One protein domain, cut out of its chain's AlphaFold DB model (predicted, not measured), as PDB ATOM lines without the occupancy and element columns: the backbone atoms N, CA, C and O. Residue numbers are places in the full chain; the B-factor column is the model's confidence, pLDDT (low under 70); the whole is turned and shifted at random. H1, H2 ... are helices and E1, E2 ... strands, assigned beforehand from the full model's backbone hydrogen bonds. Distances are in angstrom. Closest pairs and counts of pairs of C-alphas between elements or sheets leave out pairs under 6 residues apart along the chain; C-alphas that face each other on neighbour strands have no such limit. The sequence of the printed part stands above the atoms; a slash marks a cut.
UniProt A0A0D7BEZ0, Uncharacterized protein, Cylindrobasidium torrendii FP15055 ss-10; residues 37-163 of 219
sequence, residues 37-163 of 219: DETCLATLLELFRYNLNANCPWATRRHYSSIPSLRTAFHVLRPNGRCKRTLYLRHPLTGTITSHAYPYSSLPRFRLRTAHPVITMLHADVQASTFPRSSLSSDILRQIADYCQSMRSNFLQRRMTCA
ATOM      1  N   ASP A  37     115.006 188.554 183.838       93.56
ATOM      2  CA  ASP A  37     114.647 187.724 184.982       93.56
ATOM      3  C   ASP A  37     115.447 186.411 185.035       93.56
ATOM      4  O   ASP A  37     116.045 185.968 184.055       93.56
ATOM      5  N   GLU A  38     115.470 185.780 186.211       92.88
ATOM      6  CA  GLU A  38     116.299 184.591 186.452       92.88
ATOM      7  C   GLU A  38     115.935 183.424 185.521       92.88
ATOM      8  O   GLU A  38     116.812 182.698 185.063       92.88
ATOM      9  N   THR A  39     114.656 183.272 185.162       94.31
ATOM     10  CA  THR A  39     114.208 182.254 184.198       94.31
ATOM     11  C   THR A  39     114.788 182.499 182.803       94.31
ATOM     12  O   THR A  39     115.243 181.558 182.141       94.31
ATOM     13  N   CYS A  40     114.810 183.754 182.344       95.75
ATOM     14  CA  CYS A  40     115.448 184.121 181.087       95.75
ATOM     15  C   CYS A  40     116.963 183.892 181.135       95.75
ATOM     16  O   CYS A  40     117.515 183.297 180.209       95.75
ATOM     17  N   LEU A  41     117.624 184.287 182.227       95.38
ATOM     18  CA  LEU A  41     119.059 184.065 182.408       95.38
ATOM     19  C   LEU A  41     119.416 182.575 182.410       95.38
ATOM     20  O   LEU A  41     120.357 182.180 181.729       95.38
ATOM     21  N   ALA A  42     118.640 181.735 183.095       95.69
ATOM     22  CA  ALA A  42     118.832 180.286 183.083       95.69
ATOM     23  C   ALA A  42     118.698 179.709 181.664       95.69
ATOM     24  O   ALA A  42     119.521 178.908 181.229       95.69
ATOM     25  N   THR A  43     117.705 180.178 180.903       96.69
ATOM     26  CA  THR A  43     117.513 179.776 179.501       96.69
ATOM     27  C   THR A  43     118.711 180.166 178.629       96.69
ATOM     28  O   THR A  43     119.157 179.381 177.792       96.69
ATOM     29  N   LEU A  44     119.248 181.374 178.825       95.75
ATOM     30  CA  LEU A  44     120.444 181.839 178.122       95.75
ATOM     31  C   LEU A  44     121.672 181.007 178.502       95.75
ATOM     32  O   LEU A  44     122.417 180.605 177.612       95.75
ATOM     33  N   LEU A  45     121.862 180.699 179.786       95.00
ATOM     34  CA  LEU A  45     122.957 179.848 180.251       95.00
ATOM     35  C   LEU A  45     122.922 178.466 179.588       95.00
ATOM     36  O   LEU A  45     123.947 178.009 179.084       95.00
ATOM     37  N   GLU A  46     121.753 177.829 179.518       95.56
ATOM     38  CA  GLU A  46     121.595 176.537 178.841       95.56
ATOM     39  C   GLU A  46     121.863 176.629 177.334       95.56
ATOM     40  O   GLU A  46     122.537 175.767 176.766       95.56
ATOM     41  N   LEU A  47     121.428 177.712 176.682       94.88
ATOM     42  CA  LEU A  47     121.772 177.970 175.283       94.88
ATOM     43  C   LEU A  47     123.292 178.088 175.085       94.88
ATOM     44  O   LEU A  47     123.839 177.489 174.155       94.88
ATOM     45  N   PHE A  48     123.983 178.842 175.945       92.69
ATOM     46  CA  PHE A  48     125.438 178.982 175.881       92.69
ATOM     47  C   PHE A  48     126.138 177.645 176.113       92.69
ATOM     48  O   PHE A  48     127.023 177.295 175.334       92.69
ATOM     49  N   ARG A  49     125.713 176.869 177.116       93.12
ATOM     50  CA  ARG A  49     126.239 175.522 177.384       93.12
ATOM     51  C   ARG A  49     126.088 174.602 176.182       93.12
ATOM     52  O   ARG A  49     127.051 173.958 175.779       93.12
ATOM     53  N   TYR A  50     124.910 174.588 175.568       93.19
ATOM     54  CA  TYR A  50     124.653 173.782 174.380       93.19
ATOM     55  C   TYR A  50     125.538 174.194 173.194       93.19
ATOM     56  O   TYR A  50     126.163 173.348 172.557       93.19
ATOM     57  N   ASN A  51     125.625 175.495 172.903       91.44
ATOM     58  CA  ASN A  51     126.345 176.005 171.734       91.44
ATOM     59  C   ASN A  51     127.871 175.972 171.874       91.44
ATOM     60  O   ASN A  51     128.572 175.839 170.868       91.44
ATOM     61  N   LEU A  52     128.385 176.151 173.091       87.06
ATOM     62  CA  LEU A  52     129.820 176.187 173.373       87.06
ATOM     63  C   LEU A  52     130.379 174.822 173.774       87.06
ATOM     64  O   LEU A  52     131.593 174.690 173.888       87.06
ATOM     65  N   ASN A  53     129.543 173.796 173.944       86.38
ATOM     66  CA  ASN A  53     130.027 172.435 174.136       86.38
ATOM     67  C   ASN A  53     130.996 172.057 172.997       86.38
ATOM     68  O   ASN A  53     130.679 172.220 171.818       86.38
ATOM     69  N   ALA A  54     132.178 171.545 173.355       79.31
ATOM     70  CA  ALA A  54     133.234 171.184 172.409       79.31
ATOM     71  C   ALA A  54     132.764 170.186 171.335       79.31
ATOM     72  O   ALA A  54     133.295 170.196 170.228       79.31
ATOM     73  N   ASN A  55     131.751 169.378 171.653       84.75
ATOM     74  CA  ASN A  55     131.187 168.367 170.764       84.75
ATOM     75  C   ASN A  55     129.976 168.861 169.961       84.75
ATOM     76  O   ASN A  55     129.333 168.043 169.318       84.75
ATOM     77  N   CYS A  56     129.621 170.151 170.011       85.44
ATOM     78  CA  CYS A  56     128.477 170.706 169.281       85.44
ATOM     79  C   CYS A  56     128.905 171.212 167.889       85.44
ATOM     80  O   CYS A  56     129.583 172.251 167.799       85.44
ATOM     81  N   PRO A  57     128.516 170.524 166.792       88.06
ATOM     82  CA  PRO A  57     128.788 170.993 165.440       88.06
ATOM     83  C   PRO A  57     128.180 172.368 165.179       88.06
ATOM     84  O   PRO A  57     127.098 172.699 165.658       88.06
ATOM     85  N   TRP A  58     128.837 173.165 164.337       83.31
ATOM     86  CA  TRP A  58     128.337 174.489 163.960       83.31
ATOM     87  C   TRP A  58     126.922 174.455 163.372       83.31
ATOM     88  O   TRP A  58     126.133 175.348 163.665       83.31
ATOM     89  N   ALA A  59     126.598 173.416 162.596       87.38
ATOM     90  CA  ALA A  59     125.297 173.247 161.949       87.38
ATOM     91  C   ALA A  59     124.144 172.970 162.929       87.38
ATOM     92  O   ALA A  59     122.992 173.223 162.597       87.38
ATOM     93  N   THR A  60     124.434 172.469 164.133       90.56
ATOM     94  CA  THR A  60     123.409 172.152 165.141       90.56
ATOM     95  C   THR A  60     123.260 173.242 166.195       90.56
ATOM     96  O   THR A  60     122.373 173.150 167.042       90.56
ATOM     97  N   ARG A  61     124.119 174.272 166.176       91.56
ATOM     98  CA  ARG A  61     124.040 175.390 167.123       91.56
ATOM     99  C   ARG A  61     122.726 176.134 166.958       91.56
ATOM    100  O   ARG A  61     122.263 176.393 165.851       91.56
ATOM    101  N   ARG A  62     122.141 176.511 168.088       92.75
ATOM    102  CA  ARG A  62     120.849 177.190 168.142       92.75
ATOM    103  C   ARG A  62     121.061 178.688 168.230       92.75
ATOM    104  O   ARG A  62     121.853 179.171 169.038       92.75
ATOM    105  N   HIS A  63     120.335 179.434 167.414       89.81
ATOM    106  CA  HIS A  63     120.292 180.883 167.528       89.81
ATOM    107  C   HIS A  63     119.289 181.288 168.615       89.81
ATOM    108  O   HIS A  63     118.265 180.632 168.783       89.81
ATOM    109  N   TYR A  64     119.525 182.383 169.339       90.19
ATOM    110  CA  TYR A  64     118.603 182.827 170.395       90.19
ATOM    111  C   TYR A  64     117.181 183.104 169.869       90.19
ATOM    112  O   TYR A  64     116.208 182.940 170.600       90.19
ATOM    113  N   SER A  65     117.031 183.454 168.584       88.62
ATOM    114  CA  SER A  65     115.723 183.691 167.955       88.62
ATOM    115  C   SER A  65     114.837 182.443 167.887       88.62
ATOM    116  O   SER A  65     113.614 182.583 167.757       88.62
ATOM    117  N   SER A  66     115.434 181.246 167.996       91.69
ATOM    118  CA  SER A  66     114.731 179.963 168.014       91.69
ATOM    119  C   SER A  66     114.164 179.609 169.390       91.69
ATOM    120  O   SER A  66     113.574 178.544 169.530       91.69
ATOM    121  N   ILE A  67     114.367 180.449 170.411       94.56
ATOM    122  CA  ILE A  67     113.880 180.215 171.773       94.56
ATOM    123  C   ILE A  67     112.703 181.159 172.060       94.56
ATOM    124  O   ILE A  67     112.915 182.343 172.336       94.56
ATOM    125  N   PRO A  68     111.450 180.666 172.035       93.38
ATOM    126  CA  PRO A  68     110.274 181.518 172.201       93.38
ATOM    127  C   PRO A  68     110.219 182.248 173.548       93.38
ATOM    128  O   PRO A  68     109.777 183.396 173.599       93.38
ATOM    129  N   SER A  69     110.707 181.625 174.627       93.56
ATOM    130  CA  SER A  69     110.683 182.209 175.977       93.56
ATOM    131  C   SER A  69     111.519 183.487 176.105       93.56
ATOM    132  O   SER A  69     111.203 184.334 176.938       93.56
ATOM    133  N   LEU A  70     112.530 183.689 175.250       92.94
ATOM    134  CA  LEU A  70     113.327 184.921 175.251       92.94
ATOM    135  C   LEU A  70     112.544 186.125 174.707       92.94
ATOM    136  O   LEU A  70     112.818 187.259 175.087       92.94
ATOM    137  N   ARG A  71     111.526 185.908 173.865       89.75
ATOM    138  CA  ARG A  71     110.740 187.005 173.268       89.75
ATOM    139  C   ARG A  71     109.807 187.683 174.267       89.75
ATOM    140  O   ARG A  71     109.451 188.843 174.093       89.75
ATOM    141  N   THR A  72     109.385 186.958 175.298       91.81
ATOM    142  CA  THR A  72     108.414 187.426 176.299       91.81
ATOM    143  C   THR A  72     109.029 187.595 177.689       91.81
ATOM    144  O   THR A  72     108.295 187.798 178.665       91.81
ATOM    145  N   ALA A  73     110.362 187.551 177.765       94.75
ATOM    146  CA  ALA A  73     111.130 187.644 178.994       94.75
ATOM    147  C   ALA A  73     110.853 188.945 179.756       94.75
ATOM    148  O   ALA A  73     110.787 190.043 179.186       94.75
ATOM    149  N   PHE A  74     110.716 188.821 181.074       96.25
ATOM    150  CA  PHE A  74     110.627 189.985 181.939       96.25
ATOM    151  C   PHE A  74     112.013 190.519 182.266       96.25
ATOM    152  O   PHE A  74     113.010 189.803 182.257       96.25
ATOM    153  N   HIS A  75     112.039 191.802 182.583       95.00
ATOM    154  CA  HIS A  75     113.202 192.527 183.037       95.00
ATOM    155  C   HIS A  75     112.881 193.206 184.360       95.00
ATOM    156  O   HIS A  75     111.724 193.520 184.659       95.00
ATOM    157  N   VAL A  76     113.928 193.445 185.135       93.56
ATOM    158  CA  VAL A  76     113.896 194.230 186.362       93.56
ATOM    159  C   VAL A  76     114.978 195.294 186.249       93.56
ATOM    160  O   VAL A  76     116.102 195.011 185.827       93.56
ATOM    161  N   LEU A  77     114.643 196.525 186.627       92.88
ATOM    162  CA  LEU A  77     115.650 197.563 186.809       92.88
ATOM    163  C   LEU A  77     116.534 197.164 187.993       92.88
ATOM    164  O   LEU A  77     116.030 196.883 189.076       92.88
ATOM    165  N   ARG A  78     117.849 197.131 187.811       90.81
ATOM    166  CA  ARG A  78     118.801 196.824 188.876       90.81
ATOM    167  C   ARG A  78     119.716 198.025 189.080       90.81
ATOM    168  O   ARG A  78     120.568 198.296 188.237       90.81
ATOM    169  N   PRO A  79     119.523 198.772 190.173       89.44
ATOM    170  CA  PRO A  79     120.448 199.821 190.558       89.44
ATOM    171  C   PRO A  79     121.760 199.218 191.043       89.44
ATOM    172  O   PRO A  79     121.773 198.135 191.636       89.44
ATOM    173  N   ASN A  80     122.862 199.931 190.827       84.38
ATOM    174  CA  ASN A  80     124.135 199.503 191.375       84.38
ATOM    175  C   ASN A  80     124.149 199.575 192.912       84.38
ATOM    176  O   ASN A  80     123.342 200.269 193.531       84.38
ATOM    177  N   GLY A  81     125.094 198.886 193.556       79.75
ATOM    178  CA  GLY A  81     125.162 198.834 195.025       79.75
ATOM    179  C   GLY A  81     125.408 200.202 195.677       79.75
ATOM    180  O   GLY A  81     125.071 200.406 196.850       79.75
ATOM    181  N   ARG A  82     125.959 201.150 194.905       82.75
ATOM    182  CA  ARG A  82     126.245 202.535 195.307       82.75
ATOM    183  C   ARG A  82     125.032 203.461 195.150       82.75
ATOM    184  O   ARG A  82     125.006 204.529 195.752       82.75
ATOM    185  N   CYS A  83     124.017 203.064 194.388       85.75
ATOM    186  CA  CYS A  83     122.811 203.841 194.166       85.75
ATOM    187  C   CYS A  83     121.957 203.795 195.434       85.75
ATOM    188  O   CYS A  83     121.408 202.755 195.791       85.75
ATOM    189  N   LYS A  84     121.869 204.931 196.134       89.62
ATOM    190  CA  LYS A  84     121.016 205.109 197.323       89.62
ATOM    191  C   LYS A  84     119.878 206.109 197.111       89.62
ATOM    192  O   LYS A  84     119.056 206.297 198.000       89.62
ATOM    193  N   ARG A  85     119.824 206.760 195.944       91.38
ATOM    194  CA  ARG A  85     118.800 207.765 195.622       91.38
ATOM    195  C   ARG A  85     117.423 207.122 195.438       91.38
ATOM    196  O   ARG A  85     117.322 206.016 194.909       91.38
ATOM    197  N   THR A  86     116.358 207.821 195.809       94.19
ATOM    198  CA  THR A  86     114.993 207.378 195.493       94.19
ATOM    199  C   THR A  86     114.797 207.354 193.979       94.19
ATOM    200  O   THR A  86     115.113 208.326 193.291       94.19
ATOM    201  N   LEU A  87     114.282 206.244 193.457       93.38
ATOM    202  CA  LEU A  87     113.946 206.091 192.046       93.38
ATOM    203  C   LEU A  87     112.459 206.349 191.852       93.38
ATOM    204  O   LEU A  87     111.626 205.771 192.545       93.38
ATOM    205  N   TYR A  88     112.132 207.192 190.881       93.62
ATOM    206  CA  TYR A  88     110.757 207.475 190.499       93.62
ATOM    207  C   TYR A  88     110.480 206.811 189.157       93.62
ATOM    208  O   TYR A  88     111.055 207.187 188.137       93.62
ATOM    209  N   LEU A  89     109.616 205.801 189.164       92.94
ATOM    210  CA  LEU A  89     109.245 205.050 187.972       92.94
ATOM    211  C   LEU A  89     107.843 205.446 187.540       92.94
ATOM    212  O   LEU A  89     106.901 205.380 188.330       92.94
ATOM    213  N   ARG A  90     107.705 205.838 186.273       93.12
ATOM    214  CA  ARG A  90     106.423 206.193 185.669       93.12
ATOM    215  C   ARG A  90     105.880 205.018 184.867       93.12
ATOM    216  O   ARG A  90     106.545 204.531 183.956       93.12
ATOM    217  N   HIS A  91     104.661 204.592 185.173       91.56
ATOM    218  CA  HIS A  91     103.977 203.567 184.398       91.56
ATOM    219  C   HIS A  91     103.634 204.105 182.993       91.56
ATOM    220  O   HIS A  91     103.040 205.181 182.888       91.56
ATOM    221  N   PRO A  92     103.963 203.386 181.903       86.88
ATOM    222  CA  PRO A  92     103.863 203.926 180.545       86.88
ATOM    223  C   PRO A  92     102.426 204.159 180.058       86.88
ATOM    224  O   PRO A  92     102.223 205.025 179.217       86.88
ATOM    225  N   LEU A  93     101.439 203.403 180.563       89.94
ATOM    226  CA  LEU A  93     100.025 203.559 180.168       89.94
ATOM    227  C   LEU A  93      99.269 204.517 181.097       89.94
ATOM    228  O   LEU A  93      98.794 205.556 180.664       89.94
ATOM    229  N   THR A  94      99.185 204.189 182.389       95.25
ATOM    230  CA  THR A  94      98.460 205.001 183.381       95.25
ATOM    231  C   THR A  94      99.147 206.318 183.749       95.25
ATOM    232  O   THR A  94      98.526 207.185 184.351       95.25
ATOM    233  N   GLY A  95     100.443 206.473 183.462       94.25
ATOM    234  CA  GLY A  95     101.220 207.640 183.878       94.25
ATOM    235  C   GLY A  95     101.500 207.723 185.382       94.25
ATOM    236  O   GLY A  95     102.182 208.662 185.793       94.25
ATOM    237  N   THR A  96     101.027 206.764 186.186       96.44
ATOM    238  CA  THR A  96     101.237 206.701 187.639       96.44
ATOM    239  C   THR A  96     102.726 206.681 187.960       96.44
ATOM    240  O   THR A  96     103.472 205.876 187.397       96.44
ATOM    241  N   ILE A  97     103.162 207.546 188.873       96.25
ATOM    242  CA  ILE A  97     104.544 207.586 189.352       96.25
ATOM    243  C   ILE A  97     104.623 206.820 190.671       96.25
ATOM    244  O   ILE A  97     103.845 207.067 191.586       96.25
ATOM    245  N   THR A  98     105.577 205.900 190.763       96.56
ATOM    246  CA  THR A  98     105.876 205.119 191.968       96.56
ATOM    247  C   THR A  98     107.285 205.446 192.448       96.56
ATOM    248  O   THR A  98     108.202 205.573 191.636       96.56
ATOM    249  N   SER A  99     107.459 205.610 193.757       96.75
ATOM    250  CA  SER A  99     108.754 205.884 194.385       96.75
ATOM    251  C   SER A  99     109.341 204.617 194.998       96.75
ATOM    252  O   SER A  99     108.655 203.921 195.745       96.75
ATOM    253  N   HIS A 100     110.619 204.359 194.741       96.12
ATOM    254  CA  HIS A 100     111.341 203.175 195.201       96.12
ATOM    255  C   HIS A 100     112.615 203.610 195.917       96.12
ATOM    256  O   HIS A 100     113.478 204.246 195.309       96.12
ATOM    257  N   ALA A 101     112.738 203.287 197.201       95.44
ATOM    258  CA  ALA A 101     113.910 203.605 198.016       95.44
ATOM    259  C   ALA A 101     114.795 202.366 198.223       95.44
ATOM    260  O   ALA A 101     114.318 201.233 198.136       95.44
ATOM    261  N   TYR A 102     116.082 202.578 198.511       93.19
ATOM    262  CA  TYR A 102     116.998 201.504 198.910       93.19
ATOM    263  C   TYR A 102     116.438 200.770 200.149       93.19
ATOM    264  O   TYR A 102     115.999 201.455 201.074       93.19
ATOM    265  N   PRO A 103     116.437 199.421 200.215       92.75
ATOM    266  CA  PRO A 103     117.164 198.450 199.381       92.75
ATOM    267  C   PRO A 103     116.457 197.978 198.091       92.75
ATOM    268  O   PRO A 103     116.835 196.950 197.537       92.75
ATOM    269  N   TYR A 104     115.471 198.719 197.579       92.38
ATOM    270  CA  TYR A 104     114.770 198.451 196.313       92.38
ATOM    271  C   TYR A 104     114.151 197.043 196.209       92.38
ATOM    272  O   TYR A 104     114.280 196.364 195.190       92.38
ATOM    273  N   SER A 105     113.454 196.602 197.257       89.31
ATOM    274  CA  SER A 105     112.843 195.264 197.332       89.31
ATOM    275  C   SER A 105     111.645 195.051 196.396       89.31
ATOM    276  O   SER A 105     111.277 193.908 196.137       89.31
ATOM    277  N   SER A 106     111.036 196.122 195.880       91.25
ATOM    278  CA  SER A 106     109.746 196.091 195.171       91.25
ATOM    279  C   SER A 106     109.783 196.702 193.762       91.25
ATOM    280  O   SER A 106     108.765 197.185 193.261       91.25
ATOM    281  N   LEU A 107     110.943 196.680 193.091       94.31
ATOM    282  CA  LEU A 107     111.037 197.190 191.720       94.31
ATOM    283  C   LEU A 107     110.157 196.369 190.758       94.31
ATOM    284  O   LEU A 107     110.175 195.135 190.796       94.31
ATOM    285  N   PRO A 108     109.392 197.035 189.875       94.62
ATOM    286  CA  PRO A 108     108.442 196.360 189.007       94.62
ATOM    287  C   PRO A 108     109.150 195.509 187.954       94.62
ATOM    288  O   PRO A 108     110.208 195.871 187.432       94.62
ATOM    289  N   ARG A 109     108.503 194.401 187.589       94.69
ATOM    290  CA  ARG A 109     108.855 193.606 186.409       94.69
ATOM    291  C   ARG A 109     108.169 194.194 185.186       94.69
ATOM    292  O   ARG A 109     106.985 194.517 185.231       94.69
ATOM    293  N   PHE A 110     108.892 194.298 184.081       94.12
ATOM    294  CA  PHE A 110     108.347 194.814 182.825       94.12
ATOM    295  C   PHE A 110     108.949 194.101 181.621       94.12
ATOM    296  O   PHE A 110     109.955 193.405 181.723       94.12
ATOM    297  N   ARG A 111     108.311 194.262 180.462       92.88
ATOM    298  CA  ARG A 111     108.829 193.783 179.179       92.88
ATOM    299  C   ARG A 111     109.385 194.953 178.391       92.88
ATOM    300  O   ARG A 111     108.786 196.028 178.362       92.88
ATOM    301  N   LEU A 112     110.521 194.729 177.749       90.25
ATOM    302  CA  LEU A 112     111.101 195.696 176.831       90.25
ATOM    303  C   LEU A 112     110.477 195.533 175.451       90.25
ATOM    304  O   LEU A 112     110.175 194.422 175.028       90.25
ATOM    305  N   ARG A 113     110.266 196.661 174.769       85.69
ATOM    306  CA  ARG A 113     109.729 196.667 173.402       85.69
ATOM    307  C   ARG A 113     110.814 196.471 172.348       85.69
ATOM    308  O   ARG A 113     110.523 195.900 171.310       85.69
ATOM    309  N   THR A 114     112.023 196.966 172.612       82.75
ATOM    310  CA  THR A 114     113.076 197.071 171.591       82.75
ATOM    311  C   THR A 114     114.286 196.193 171.880       82.75
ATOM    312  O   THR A 114     114.855 195.640 170.955       82.75
ATOM    313  N   ALA A 115     114.677 196.018 173.145       87.19
ATOM    314  CA  ALA A 115     115.921 195.324 173.466       87.19
ATOM    315  C   ALA A 115     115.702 193.826 173.703       87.19
ATOM    316  O   ALA A 115     114.867 193.428 174.521       87.19
ATOM    317  N   HIS A 116     116.501 192.998 173.030       90.75
ATOM    318  CA  HIS A 116     116.519 191.557 173.262       90.75
ATOM    319  C   HIS A 116     117.218 191.213 174.595       90.75
ATOM    320  O   HIS A 116     118.209 191.868 174.938       90.75
ATOM    321  N   PRO A 117     116.804 190.151 175.322       93.62
ATOM    322  CA  PRO A 117     117.418 189.792 176.604       93.62
ATOM    323  C   PRO A 117     118.924 189.534 176.564       93.62
ATOM    324  O   PRO A 117     119.613 189.720 177.558       93.62
ATOM    325  N   VAL A 118     119.458 189.122 175.412       91.19
ATOM    326  CA  VAL A 118     120.908 188.949 175.222       91.19
ATOM    327  C   VAL A 118     121.650 190.275 175.415       91.19
ATOM    328  O   VAL A 118     122.696 190.306 176.054       91.19
ATOM    329  N   ILE A 119     121.103 191.382 174.913       89.12
ATOM    330  CA  ILE A 119     121.738 192.703 174.988       89.12
ATOM    331  C   ILE A 119     121.667 193.255 176.403       89.12
ATOM    332  O   ILE A 119     122.656 193.763 176.927       89.12
ATOM    333  N   THR A 120     120.511 193.115 177.046       91.56
ATOM    334  CA  THR A 120     120.336 193.547 178.433       91.56
ATOM    335  C   THR A 120     121.149 192.688 179.396       91.56
ATOM    336  O   THR A 120     121.724 193.229 180.333       91.56
ATOM    337  N   MET A 121     121.305 191.389 179.131       92.69
ATOM    338  CA  MET A 121     122.237 190.517 179.852       92.69
ATOM    339  C   MET A 121     123.685 191.005 179.722       92.69
ATOM    340  O   MET A 121     124.361 191.145 180.735       92.69
ATOM    341  N   LEU A 122     124.156 191.295 178.503       87.75
ATOM    342  CA  LEU A 122     125.520 191.794 178.276       87.75
ATOM    343  C   LEU A 122     125.758 193.141 178.972       87.75
ATOM    344  O   LEU A 122     126.792 193.336 179.606       87.75
ATOM    345  N   HIS A 123     124.791 194.060 178.903       85.56
ATOM    346  CA  HIS A 123     124.864 195.337 179.619       85.56
ATOM    347  C   HIS A 123     124.888 195.131 181.139       85.56
ATOM    348  O   HIS A 123     125.716 195.724 181.833       85.56
ATOM    349  N   ALA A 124     124.030 194.249 181.657       88.75
ATOM    350  CA  ALA A 124     123.969 193.928 183.076       88.75
ATOM    351  C   ALA A 124     125.245 193.240 183.587       88.75
ATOM    352  O   ALA A 124     125.633 193.508 184.720       88.75
ATOM    353  N   ASP A 125     125.914 192.409 182.784       85.81
ATOM    354  CA  ASP A 125     127.189 191.769 183.142       85.81
ATOM    355  C   ASP A 125     128.325 192.791 183.293       85.81
ATOM    356  O   ASP A 125     129.008 192.825 184.321       85.81
ATOM    357  N   VAL A 126     128.457 193.712 182.329       79.12
ATOM    358  CA  VAL A 126     129.408 194.833 182.433       79.12
ATOM    359  C   VAL A 126     129.169 195.602 183.728       79.12
ATOM    360  O   VAL A 126     130.121 195.941 184.432       79.12
ATOM    361  N   GLN A 127     127.905 195.808 184.105       73.38
ATOM    362  CA  GLN A 127     127.590 196.476 185.360       73.38
ATOM    363  C   GLN A 127     127.905 195.633 186.592       73.38
ATOM    364  O   GLN A 127     128.531 196.137 187.526       73.38
ATOM    365  N   ALA A 128     127.532 194.354 186.591       70.94
ATOM    366  CA  ALA A 128     127.788 193.410 187.675       70.94
ATOM    367  C   ALA A 128     129.290 193.261 187.972       70.94
ATOM    368  O   ALA A 128     129.680 193.097 189.127       70.94
ATOM    369  N   SER A 129     130.149 193.404 186.959       67.81
ATOM    370  CA  SER A 129     131.606 193.350 187.118       67.81
ATOM    371  C   SER A 129     132.188 194.462 188.009       67.81
ATOM    372  O   SER A 129     133.289 194.311 188.536       67.81
ATOM    373  N   THR A 130     131.442 195.552 188.231       66.50
ATOM    374  CA  THR A 130     131.849 196.658 189.118       66.50
ATOM    375  C   THR A 130     131.509 196.431 190.594       66.50
ATOM    376  O   THR A 130     131.883 197.240 191.449       66.50
ATOM    377  N   PHE A 131     130.818 195.335 190.920       63.38
ATOM    378  CA  PHE A 131     130.443 194.991 192.288       63.38
ATOM    379  C   PHE A 131     131.507 194.115 192.974       63.38
ATOM    380  O   PHE A 131     132.215 193.354 192.309       63.38
ATOM    381  N   PRO A 132     131.618 194.169 194.317       60.25
ATOM    382  CA  PRO A 132     132.481 193.263 195.069       60.25
ATOM    383  C   PRO A 132     132.107 191.797 194.803       60.25
ATOM    384  O   PRO A 132     130.951 191.403 194.942       60.25
ATOM    385  N   ARG A 133     133.103 190.976 194.451       59.50
ATOM    386  CA  ARG A 133     132.933 189.562 194.058       59.50
ATOM    387  C   ARG A 133     132.301 188.668 195.137       59.50
ATOM    388  O   ARG A 133     131.823 187.585 194.820       59.50
ATOM    389  N   SER A 134     132.295 189.104 196.395       53.12
ATOM    390  CA  SER A 134     131.897 188.304 197.558       53.12
ATOM    391  C   SER A 134     130.390 188.039 197.687       53.12
ATOM    392  O   SER A 134     130.023 187.145 198.441       53.12
ATOM    393  N   SER A 135     129.514 188.746 196.958       56.41
ATOM    394  CA  SER A 135     128.049 188.586 197.071       56.41
ATOM    395  C   SER A 135     127.370 187.893 195.879       56.41
ATOM    396  O   SER A 135     126.145 187.891 195.812       56.41
ATOM    397  N   LEU A 136     128.130 187.366 194.908       59.69
ATOM    398  CA  LEU A 136     127.610 187.008 193.573       59.69
ATOM    399  C   LEU A 136     127.940 185.579 193.105       59.69
ATOM    400  O   LEU A 136     127.738 185.266 191.935       59.69
ATOM    401  N   SER A 137     128.438 184.692 193.974       57.09
ATOM    402  CA  SER A 137     128.839 183.332 193.563       57.09
ATOM    403  C   SER A 137     127.685 182.481 193.012       57.09
ATOM    404  O   SER A 137     127.925 181.591 192.201       57.09
ATOM    405  N   SER A 138     126.438 182.770 193.397       65.69
ATOM    406  CA  SER A 138     125.233 182.106 192.880       65.69
ATOM    407  C   SER A 138     124.556 182.846 191.719       65.69
ATOM    408  O   SER A 138     123.550 182.366 191.198       65.69
ATOM    409  N   ASP A 139     125.083 183.992 191.282       86.50
ATOM    410  CA  ASP A 139     124.447 184.814 190.255       86.50
ATOM    411  C   ASP A 139     124.567 184.162 188.864       86.50
ATOM    412  O   ASP A 139     125.669 183.891 188.379       86.50
ATOM    413  N   ILE A 140     123.435 183.928 188.191       90.62
ATOM    414  CA  ILE A 140     123.404 183.316 186.856       90.62
ATOM    415  C   ILE A 140     124.158 184.168 185.822       90.62
ATOM    416  O   ILE A 140     124.839 183.602 184.967       90.62
ATOM    417  N   LEU A 141     124.122 185.507 185.908       88.69
ATOM    418  CA  LEU A 141     124.926 186.366 185.021       88.69
ATOM    419  C   LEU A 141     126.410 186.049 185.157       88.69
ATOM    420  O   LEU A 141     127.114 185.913 184.156       88.69
ATOM    421  N   ARG A 142     126.873 185.878 186.399       86.50
ATOM    422  CA  ARG A 142     128.268 185.562 186.679       86.50
ATOM    423  C   ARG A 142     128.640 184.190 186.130       86.50
ATOM    424  O   ARG A 142     129.677 184.064 185.488       86.50
ATOM    425  N   GLN A 143     127.766 183.198 186.301       89.69
ATOM    426  CA  GLN A 143     127.962 181.866 185.726       89.69
ATOM    427  C   GLN A 143     128.076 181.910 184.197       89.69
ATOM    428  O   GLN A 143     128.939 181.238 183.633       89.69
ATOM    429  N   ILE A 144     127.245 182.710 183.518       90.75
ATOM    430  CA  ILE A 144     127.327 182.898 182.061       90.75
ATOM    431  C   ILE A 144     128.672 183.523 181.677       90.75
ATOM    432  O   ILE A 144     129.336 183.024 180.766       90.75
ATOM    433  N   ALA A 145     129.086 184.590 182.364       87.69
ATOM    434  CA  ALA A 145     130.341 185.282 182.087       87.69
ATOM    435  C   ALA A 145     131.559 184.368 182.289       87.69
ATOM    436  O   ALA A 145     132.396 184.247 181.391       87.69
ATOM    437  N   ASP A 146     131.622 183.666 183.423       87.19
ATOM    438  CA  ASP A 146     132.711 182.745 183.754       87.19
ATOM    439  C   ASP A 146     132.761 181.567 182.763       87.19
ATOM    440  O   ASP A 146     133.838 181.196 182.286       87.19
ATOM    441  N   TYR A 147     131.602 181.021 182.374       88.38
ATOM    442  CA  TYR A 147     131.523 179.952 181.376       88.38
ATOM    443  C   TYR A 147     132.029 180.415 180.002       88.38
ATOM    444  O   TYR A 147     132.883 179.763 179.395       88.38
ATOM    445  N   CYS A 148     131.571 181.579 179.531       85.69
ATOM    446  CA  CYS A 148     132.033 182.174 178.277       85.69
ATOM    447  C   CYS A 148     133.542 182.474 178.299       85.69
ATOM    448  O   CYS A 148     134.238 182.227 177.308       85.69
ATOM    449  N   GLN A 149     134.067 182.973 179.422       85.69
ATOM    450  CA  GLN A 149     135.487 183.283 179.580       85.69
ATOM    451  C   GLN A 149     136.352 182.016 179.565       85.69
ATOM    452  O   GLN A 149     137.338 181.965 178.827       85.69
ATOM    453  N   SER A 150     135.959 180.978 180.308       86.38
ATOM    454  CA  SER A 150     136.644 179.677 180.327       86.38
ATOM    455  C   SER A 150     136.732 179.064 178.926       86.38
ATOM    456  O   SER A 150     137.805 178.671 178.462       86.38
ATOM    457  N   MET A 151     135.623 179.081 178.182       82.25
ATOM    458  CA  MET A 151     135.581 178.549 176.819       82.25
ATOM    459  C   MET A 151     136.465 179.333 175.842       82.25
ATOM    460  O   MET A 151     137.127 178.729 174.995       82.25
ATOM    461  N   ARG A 152     136.526 180.665 175.968       78.44
ATOM    462  CA  ARG A 152     137.415 181.504 175.149       78.44
ATOM    463  C   ARG A 152     138.887 181.181 175.408       78.44
ATOM    464  O   ARG A 152     139.645 181.053 174.447       78.44
ATOM    465  N   SER A 153     139.273 181.016 176.672       78.12
ATOM    466  CA  SER A 153     140.636 180.626 177.050       78.12
ATOM    467  C   SER A 153     141.010 179.264 176.458       78.12
ATOM    468  O   SER A 153     142.048 179.148 175.808       78.12
ATOM    469  N   ASN A 154     140.119 178.272 176.561       73.81
ATOM    470  CA  ASN A 154     140.332 176.939 175.987       73.81
ATOM    471  C   ASN A 154     140.472 176.967 174.456       73.81
ATOM    472  O   ASN A 154     141.313 176.269 173.889       73.81
ATOM    473  N   PHE A 155     139.666 177.781 173.766       70.19
ATOM    474  CA  PHE A 155     139.742 177.917 172.309       70.19
ATOM    475  C   PHE A 155     141.057 178.561 171.851       70.19
ATOM    476  O   PHE A 155     141.676 178.092 170.895       70.19
ATOM    477  N   LEU A 156     141.504 179.618 172.540       68.12
ATOM    478  CA  LEU A 156     142.786 180.264 172.254       68.12
ATOM    479  C   LEU A 156     143.958 179.313 172.515       68.12
ATOM    480  O   LEU A 156     144.853 179.219 171.678       68.12
ATOM    481  N   GLN A 157     143.916 178.553 173.611       63.47
ATOM    482  CA  GLN A 157     144.951 177.575 173.936       63.47
ATOM    483  C   GLN A 157     145.046 176.472 172.872       63.47
ATOM    484  O   GLN A 157     146.143 176.189 172.398       63.47
ATOM    485  N   ARG A 158     143.911 175.932 172.398       64.69
ATOM    486  CA  ARG A 158     143.889 174.942 171.302       64.69
ATOM    487  C   ARG A 158     144.457 175.478 169.987       64.69
ATOM    488  O   ARG A 158     145.141 174.742 169.284       64.69
ATOM    489  N   ARG A 159     144.212 176.750 169.638       59.69
ATOM    490  CA  ARG A 159     144.830 177.353 168.439       59.69
ATOM    491  C   ARG A 159     146.346 177.468 168.562       59.69
ATOM    492  O   ARG A 159     147.017 177.343 167.546       59.69
ATOM    493  N   MET A 160     146.871 177.699 169.765       59.78
ATOM    494  CA  MET A 160     148.318 177.786 169.978       59.78
ATOM    495  C   MET A 160     148.993 176.411 169.970       59.78
ATOM    496  O   MET A 160     150.077 176.287 169.419       59.78
ATOM    497  N   THR A 161     148.350 175.367 170.503       65.38
ATOM    498  CA  THR A 161     148.906 173.998 170.503       65.38
ATOM    499  C   THR A 161     148.777 173.277 169.160       65.38
ATOM    500  O   THR A 161     149.432 172.267 168.949       65.38
ATOM    501  N   CYS A 162     147.912 173.763 168.265       53.94
ATOM    502  CA  CYS A 162     147.757 173.250 166.900       53.94
ATOM    503  C   CYS A 162     148.434 174.141 165.849       53.94
ATOM    504  O   CYS A 162     148.160 173.979 164.660       53.94
ATOM    505  N   ALA A 163     149.285 175.091 166.259       46.09
ATOM    506  CA  ALA A 163     150.212 175.701 165.320       46.09
ATOM    507  C   ALA A 163     151.067 174.558 164.747       46.09
ATOM    508  O   ALA A 163     151.693 173.846 165.531       46.09
TER     509      ALA A 163
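This is residues 37 to 163 of the 219 residues of an uncharacterized protein of Cylindrobasidium torrendii FP15055 ss-10 (UniProt A0A0D7BEZ0). Picture an elongated, loosely built model in which two helices, H1 and H4, run side by side the same way, with H3 set crosswise near the ends where they begin. Beyond H3, away from the run of H4, lie the strand E1 and then a small hairpin, E2 and E3, at one far end; at the other, residues 156 to 163 stick out, of which 156 to 161 belong to H4. The printed part has 127 residues and is mostly helix, in the order H1, H2, E1, E2, E3, H3, H4, with a two-stranded antiparallel sheet, E2 - E3. It is loose, with a radius of gyration of the C-alphas of 18.0 A and spans of 60 by 34 by 20 A.

Start at the hub, H1, residues 38 to 52, which touches three helices. With residues 40 to 43 alone it only just touches H2, residues 68 to 71, with 3 pairs of C-alphas within 8 A; the closest C-alphas, of Cys 40 and Leu 70, are 6.3 A apart. Look next at E1, residues 75 to 79: it pairs with no named strand, but its residues 75 to 76 pair antiparallel with residues 109 to 110. E2, residues 87 to 90, and E3, residues 97 to 100, form an antiparallel hairpin at 154 degrees; find N 87 and O 100 at 2.8 A, and N 89 and O 98 at 2.9 A. H3, residues 117 to 128, is near E1, and its residues 117 to 121 only just touch residues 40 to 44 of H1, with 3 pairs of C-alphas within 8 A, the closest being Cys 40 and Pro 117 at 7.5 A; their lines are about perpendicular, 81 degrees. H4, residues 140 to 161, touches H1 at a shallow tilt of 11 degrees, the same way, the closest C-alphas being Leu 45 and Ile 144 at 5.6 A. With residues 141 to 145 alone H4 touches H3, about perpendicular at 89 degrees, the closest C-alphas being Asp 125 and Leu 141 at 6.2 A. The helix packing is mostly crossed, meaning at more than a shallow tilt, but only just: 1 of 3 pairs is shallow. Every O i to N i+4 pair is within hydrogen-bond range in H1, H3 and H4; H2 is too short for one.

Find C-alpha 38 at (116.299, 184.591, 186.452), where H1 begins its 20.6 A. H2 and the strands follow, E1 measuring 12.7 A. H3 begins at C-alpha 117, (117.418, 189.792, 176.604), and is 15.6 A long. H4, 31.7 A, ends at C-alpha 161, (148.906, 173.998, 170.503).

The two C-alphas farthest apart are those of Thr 94 and Ala 163, 62.2 A. The printed part has no cut. The links H1 to H2, E3 to H3 and H3 to H4 are long. Mean pLDDT of the printed part is 85.7; residues 129 to 138 and 156 to 163 are under 70.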